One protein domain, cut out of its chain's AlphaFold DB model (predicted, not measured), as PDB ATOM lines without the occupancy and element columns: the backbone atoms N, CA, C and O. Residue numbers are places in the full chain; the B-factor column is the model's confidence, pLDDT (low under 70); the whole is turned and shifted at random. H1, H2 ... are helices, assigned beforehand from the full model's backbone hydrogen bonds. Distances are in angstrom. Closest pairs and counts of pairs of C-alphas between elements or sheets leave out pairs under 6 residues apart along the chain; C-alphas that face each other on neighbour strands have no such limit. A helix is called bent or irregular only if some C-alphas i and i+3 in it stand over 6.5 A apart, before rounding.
ATOM      1  N   SER A   6     162.674  97.567 115.500       86.56
ATOM      2  CA  SER A   6     163.147  98.823 116.093       86.56
ATOM      3  C   SER A   6     163.890  99.705 115.086       86.56
ATOM      4  O   SER A   6     163.742 100.931 115.093       86.56
ATOM      5  N   THR A   7     164.660  99.093 114.182       88.00
ATOM      6  CA  THR A   7     165.355  99.791 113.095       88.00
ATOM      7  C   THR A   7     164.362 100.353 112.083       88.00
ATOM      8  O   THR A   7     164.512 101.504 111.664       88.00
ATOM      9  N   VAL A   8     163.306  99.600 111.758       88.56
ATOM     10  CA  VAL A   8     162.214 100.064 110.888       88.56
ATOM     11  C   VAL A   8     161.475 101.240 111.524       88.56
ATOM     12  O   VAL A   8     161.347 102.290 110.895       88.56
ATOM     13  N   ILE A   9     161.064 101.122 112.791       90.00
ATOM     14  CA  ILE A   9     160.409 102.207 113.539       90.00
ATOM     15  C   ILE A   9     161.288 103.462 113.537       90.00
ATOM     16  O   ILE A   9     160.803 104.562 113.264       90.00
ATOM     17  N   ARG A  10     162.594 103.314 113.789       90.00
ATOM     18  CA  ARG A  10     163.549 104.429 113.748       90.00
ATOM     19  C   ARG A  10     163.610 105.075 112.364       90.00
ATOM     20  O   ARG A  10     163.582 106.301 112.280       90.00
ATOM     21  N   GLY A  11     163.664 104.281 111.296       89.44
ATOM     22  CA  GLY A  11     163.629 104.776 109.918       89.44
ATOM     23  C   GLY A  11     162.351 105.564 109.621       89.44
ATOM     24  O   GLY A  11     162.422 106.696 109.150       89.44
ATOM     25  N   LEU A  12     161.187 105.020 109.996       89.06
ATOM     26  CA  LEU A  12     159.889 105.680 109.829       89.06
ATOM     27  C   LEU A  12     159.800 106.997 110.617       89.06
ATOM     28  O   LEU A  12     159.269 107.983 110.106       89.06
ATOM     29  N   LYS A  13     160.363 107.051 111.831       88.31
ATOM     30  CA  LYS A  13     160.475 108.289 112.619       88.31
ATOM     31  C   LYS A  13     161.400 109.314 111.958       88.31
ATOM     32  O   LYS A  13     161.083 110.499 111.958       88.31
ATOM     33  N   GLN A  14     162.509 108.885 111.352       86.81
ATOM     34  CA  GLN A  14     163.411 109.792 110.628       86.81
ATOM     35  C   GLN A  14     162.752 110.435 109.401       86.81
ATOM     36  O   GLN A  14     163.069 111.574 109.060       86.81
ATOM     37  N   SER A  15     161.792 109.755 108.772       81.44
ATOM     38  CA  SER A  15     160.988 110.310 107.676       81.44
ATOM     39  C   SER A  15     160.193 111.557 108.085       81.44
ATOM     40  O   SER A  15     159.898 112.395 107.235       81.44
ATOM     41  N   PHE A  16     159.860 111.705 109.376       75.31
ATOM     42  CA  PHE A  16     159.221 112.914 109.909       75.31
ATOM     43  C   PHE A  16     160.198 114.080 110.079       75.31
ATOM     44  O   PHE A  16     159.800 115.228 109.894       75.31
ATOM     45  N   THR A  17     161.449 113.801 110.449       71.75
ATOM     46  CA  THR A  17     162.431 114.822 110.843       71.75
ATOM     47  C   THR A  17     163.302 115.299 109.687       71.75
ATOM     48  O   THR A  17     163.648 116.474 109.642       71.75
ATOM     49  N   LYS A  18     163.597 114.446 108.697       74.12
ATOM     50  CA  LYS A  18     164.449 114.788 107.540       74.12
ATOM     51  C   LYS A  18     163.758 115.629 106.449       74.12
ATOM     52  O   LYS A  18     164.220 115.671 105.316       74.12
ATOM     53  N   GLY A  19     162.654 116.311 106.764       59.59
ATOM     54  CA  GLY A  19     162.077 117.332 105.879       59.59
ATOM     55  C   GLY A  19     161.332 116.814 104.643       59.59
ATOM     56  O   GLY A  19     161.020 117.604 103.750       59.59
ATOM     57  N   VAL A  20     160.985 115.522 104.575       68.69
ATOM     58  CA  VAL A  20     160.105 115.016 103.510       68.69
ATOM     59  C   VAL A  20     158.742 115.700 103.654       68.69
ATOM     60  O   VAL A  20     158.022 115.483 104.634       68.69
ATOM     61  N   ARG A  21     158.361 116.545 102.684       75.81
ATOM     62  CA  ARG A  21     157.028 117.173 102.644       75.81
ATOM     63  C   ARG A  21     155.965 116.114 102.352       75.81
ATOM     64  O   ARG A  21     155.530 115.918 101.222       75.81
ATOM     65  N   LEU A  22     155.541 115.412 103.395       79.75
ATOM     66  CA  LEU A  22     154.436 114.469 103.333       79.75
ATOM     67  C   LEU A  22     153.106 115.222 103.382       79.75
ATOM     68  O   LEU A  22     152.903 116.093 104.234       79.75
ATOM     69  N   LYS A  23     152.175 114.836 102.502       85.94
ATOM     70  CA  LYS A  23     150.772 115.256 102.598       85.94
ATOM     71  C   LYS A  23     150.216 114.885 103.987       85.94
ATOM     72  O   LYS A  23     150.606 113.837 104.510       85.94
ATOM     73  N   PRO A  24     149.280 115.666 104.557       85.38
ATOM     74  CA  PRO A  24     148.709 115.397 105.882       85.38
ATOM     75  C   PRO A  24     148.205 113.957 106.056       85.38
ATOM     76  O   PRO A  24     148.536 113.312 107.047       85.38
ATOM     77  N   ILE A  25     147.528 113.411 105.038       88.19
ATOM     78  CA  ILE A  25     147.030 112.027 105.028       88.19
ATOM     79  C   ILE A  25     148.152 110.999 105.251       88.19
ATOM     80  O   ILE A  25     148.013 110.083 106.052       88.19
ATOM     81  N   LYS A  26     149.313 111.190 104.604       87.25
ATOM     82  CA  LYS A  26     150.455 110.277 104.724       87.25
ATOM     83  C   LYS A  26     151.101 110.379 106.100       87.25
ATOM     84  O   LYS A  26     151.524 109.360 106.629       87.25
ATOM     85  N   LYS A  27     151.158 111.579 106.692       87.25
ATOM     86  CA  LYS A  27     151.659 111.768 108.063       87.25
ATOM     87  C   LYS A  27     150.792 111.024 109.073       87.25
ATOM     88  O   LYS A  27     151.331 110.371 109.957       87.25
ATOM     89  N   GLU A  28     149.476 111.104 108.916       89.75
ATOM     90  CA  GLU A  28     148.533 110.422 109.801       89.75
ATOM     91  C   GLU A  28     148.642 108.898 109.685       89.75
ATOM     92  O   GLU A  28     148.786 108.207 110.692       89.75
ATOM     93  N   THR A  29     148.688 108.361 108.461       91.00
ATOM     94  CA  THR A  29     148.950 106.931 108.241       91.00
ATOM     95  C   THR A  29     150.273 106.500 108.873       91.00
ATOM     96  O   THR A  29     150.322 105.483 109.558       91.00
ATOM     97  N   LEU A  30     151.339 107.284 108.696       90.69
ATOM     98  CA  LEU A  30     152.662 106.953 109.222       90.69
ATOM     99  C   LEU A  30     152.678 106.927 110.759       90.69
ATOM    100  O   LEU A  30     153.271 106.023 111.339       90.69
ATOM    101  N   LYS A  31     151.977 107.861 111.422       91.44
ATOM    102  CA  LYS A  31     151.796 107.840 112.886       91.44
ATOM    103  C   LYS A  31     151.103 106.561 113.350       91.44
ATOM    104  O   LYS A  31     151.581 105.924 114.283       91.44
ATOM    105  N   LYS A  32     150.013 106.166 112.681       94.50
ATOM    106  CA  LYS A  32     149.271 104.934 113.002       94.50
ATOM    107  C   LYS A  32     150.141 103.689 112.844       94.50
ATOM    108  O   LYS A  32     150.146 102.838 113.726       94.50
ATOM    109  N   VAL A  33     150.906 103.608 111.754       94.00
ATOM    110  CA  VAL A  33     151.825 102.489 111.500       94.00
ATOM    111  C   VAL A  33     152.910 102.413 112.571       94.00
ATOM    112  O   VAL A  33     153.149 101.336 113.108       94.00
ATOM    113  N   ILE A  34     153.537 103.541 112.923       93.25
ATOM    114  CA  ILE A  34     154.550 103.576 113.988       93.25
ATOM    115  C   ILE A  34     153.949 103.114 115.316       93.25
ATOM    116  O   ILE A  34     154.514 102.224 115.941       93.25
ATOM    117  N   GLY A  35     152.797 103.663 115.713       94.50
ATOM    118  CA  GLY A  35     152.147 103.294 116.971       94.50
ATOM    119  C   GLY A  35     151.759 101.817 117.026       94.50
ATOM    120  O   GLY A  35     151.951 101.164 118.049       94.50
ATOM    121  N   TYR A  36     151.285 101.259 115.908       94.62
ATOM    122  CA  TYR A  36     151.029  99.825 115.802       94.62
ATOM    123  C   TYR A  36     152.310  99.015 116.017       94.62
ATOM    124  O   TYR A  36     152.345  98.180 116.919       94.62
ATOM    125  N   LEU A  37     153.368  99.295 115.243       92.00
ATOM    126  CA  LEU A  37     154.641  98.569 115.311       92.00
ATOM    127  C   LEU A  37     155.286  98.652 116.699       92.00
ATOM    128  O   LEU A  37     155.848  97.667 117.164       92.00
ATOM    129  N   GLU A  38     155.181  99.795 117.376       92.12
ATOM    130  CA  GLU A  38     155.640  99.951 118.758       92.12
ATOM    131  C   GLU A  38     154.861  99.055 119.726       92.12
ATOM    132  O   GLU A  38     155.474  98.374 120.547       92.12
ATOM    133  N   GLY A  39     153.532  98.998 119.596       93.00
ATOM    134  CA  GLY A  39     152.675  98.168 120.444       93.00
ATOM    135  C   GLY A  39     152.870  96.664 120.242       93.00
ATOM    136  O   GLY A  39     152.738  95.891 121.191       93.00
ATOM    137  N   VAL A  40     153.211  96.232 119.022       90.44
ATOM    138  CA  VAL A  40     153.430  94.810 118.706       90.44
ATOM    139  C   VAL A  40     154.898  94.390 118.730       90.44
ATOM    140  O   VAL A  40     155.169  93.208 118.555       90.44
ATOM    141  N   ARG A  41     155.846  95.300 118.985       87.31
ATOM    142  CA  ARG A  41     157.298  95.052 118.889       87.31
ATOM    143  C   ARG A  41     157.757  93.771 119.592       87.31
ATOM    144  O   ARG A  41     158.502  92.992 119.015       87.31
ATOM    145  N   ASN A  42     157.258  93.519 120.802       86.81
ATOM    146  CA  ASN A  42     157.634  92.346 121.604       86.81
ATOM    147  C   ASN A  42     157.004  91.028 121.107       86.81
ATOM    148  O   ASN A  42     157.327  89.963 121.618       86.81
ATOM    149  N   ARG A  43     156.078  91.089 120.144       84.88
ATOM    150  CA  ARG A  43     155.402  89.934 119.529       84.88
ATOM    151  C   ARG A  43     155.982  89.577 118.160       84.88
ATOM    152  O   ARG A  43     155.410  88.743 117.467       84.88
ATOM    153  N   ILE A  44     157.074  90.227 117.756       83.81
ATOM    154  CA  ILE A  44     157.693  90.054 116.443       83.81
ATOM    155  C   ILE A  44     159.202  89.769 116.591       83.81
ATOM    156  O   ILE A  44     160.037  90.597 116.213       83.81
ATOM    157  N   PRO A  45     159.595  88.608 117.144       84.06
ATOM    158  CA  PRO A  45     160.991  88.190 117.203       84.06
ATOM    159  C   PRO A  45     161.435  87.616 115.844       84.06
ATOM    160  O   PRO A  45     161.748  86.434 115.720       84.06
ATOM    161  N   TYR A  46     161.441  88.445 114.791       80.94
ATOM    162  CA  TYR A  46     161.745  87.978 113.429       80.94
ATOM    163  C   TYR A  46     163.111  87.300 113.320       80.94
ATOM    164  O   TYR A  46     163.222  86.313 112.605       80.94
ATOM    165  N   GLU A  47     164.129  87.788 114.031       81.31
ATOM    166  CA  GLU A  47     165.468  87.179 114.029       81.31
ATOM    167  C   GLU A  47     165.437  85.722 114.503       81.31
ATOM    168  O   GLU A  47     165.950  84.836 113.825       81.31
ATOM    169  N   GLU A  48     164.771  85.461 115.630       85.06
ATOM    170  CA  GLU A  48     164.614  84.110 116.173       85.06
ATOM    171  C   GLU A  48     163.811  83.236 115.211       85.06
ATOM    172  O   GLU A  48     164.178  82.094 114.936       85.06
ATOM    173  N   TRP A  49     162.736  83.783 114.641       86.12
ATOM    174  CA  TRP A  49     161.891  83.027 113.729       86.12
ATOM    175  C   TRP A  49     162.584  82.682 112.411       86.12
ATOM    176  O   TRP A  49     162.396  81.578 111.902       86.12
ATOM    177  N   TYR A  50     163.406  83.587 111.877       81.94
ATOM    178  CA  TYR A  50     164.220  83.312 110.695       81.94
ATOM    179  C   TYR A  50     165.318  82.294 110.999       81.94
ATOM    180  O   TYR A  50     165.550  81.412 110.176       81.94
ATOM    181  N   ALA A  51     165.949  82.366 112.175       86.75
ATOM    182  CA  ALA A  51     166.963  81.397 112.586       86.75
ATOM    183  C   ALA A  51     166.397  79.970 112.716       86.75
ATOM    184  O   ALA A  51     167.077  79.008 112.367       86.75
ATOM    185  N   VAL A  52     165.144  79.835 113.164       89.06
ATOM    186  CA  VAL A  52     164.426  78.546 113.253       89.06
ATOM    187  C   VAL A  52     163.808  78.128 111.907       89.06
ATOM    188  O   VAL A  52     163.344  77.001 111.754       89.06
ATOM    189  N   GLY A  53     163.827  79.003 110.896       86.38
ATOM    190  CA  GLY A  53     163.297  78.715 109.564       86.38
ATOM    191  C   GLY A  53     161.769  78.722 109.492       86.38
ATOM    192  O   GLY A  53     161.193  78.061 108.627       86.38
TER     193      GLY A  53
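AT A GLANCE: This is residues 6 to 53 of the 126 residues of an uncharacterized protein of Cyanobacteria bacterium UBA8530 (UniProt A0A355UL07). A helical hairpin, in which H1 and the longer H2 lie side by side and run opposite ways, makes the body, and from the far end of H2 a tail with the small helix H3 sticks out, residues 42 to 53 standing free. H2 reaches past the first residue of H1, and the tail adds to the length. The printed part has 48 residues with three named helices, in the order H1, H2, H3, and no named strand; the class is all helix. The whole is loose, with a radius of gyration of the C-alphas of 13.3 A, and the C-alphas span 41 by 18 by 14 A along their three main axes.

HOW THE PARTS SIT: H1, residues 6 to 17, is followed by a short link of 6 residues and then by H2, residues 24 to 43. H1 and H2 form a helical hairpin and touch, with 8 pairs of C-alphas within 8 A. Their closest C-alphas are those of Ile 9 and Ile 34, 6.0 A apart. Their lines stand at a shallow tilt of 21 degrees, they run opposite ways, and their centres are 10.3 A apart. H2 has a kink of 26 degrees near residue 37, and it is irregular: C-alphas 39 and 42 are 7.7 A apart. A tight link of 2 residues joins H2 to H3, residues 46 to 51. H3 is apart from H1 and also apart from H2. In H3 every O i to N i+4 pair is within hydrogen-bond range, while in H1 6 of 8 and in H2 14 of 16 such pairs are.

IN THESE COORDINATES: H1 begins at C-alpha 6, at (163.147, 98.823, 116.093), and measures 16.9 A from its first to its last C-alpha. H2, the longest helix with 20 residues, begins at C-alpha 24, at (148.709, 115.397, 105.882), and measures 29.7 A from first to last C-alpha. H3 has 6 residues and ends at C-alpha 51, at (166.963, 81.397, 112.586).

THE WHOLE: The two C-alphas farthest apart are those of Pro 24 and Val 52, at 40.7 A, and the C-alphas of Ser 6 and Gly 53, the first and last printed residues, are 21.1 A apart. Without the stretch that stands free, the body has 36 residues, spans 27 by 18 by 9 A and has a radius of gyration of 9.8 A. The printed part has no cut, and neither of its two links is long. The mean pLDDT of the printed part is 85.9; the model's confidence is low, under 70, at residues 19 to 20, in the link between H1 and H2.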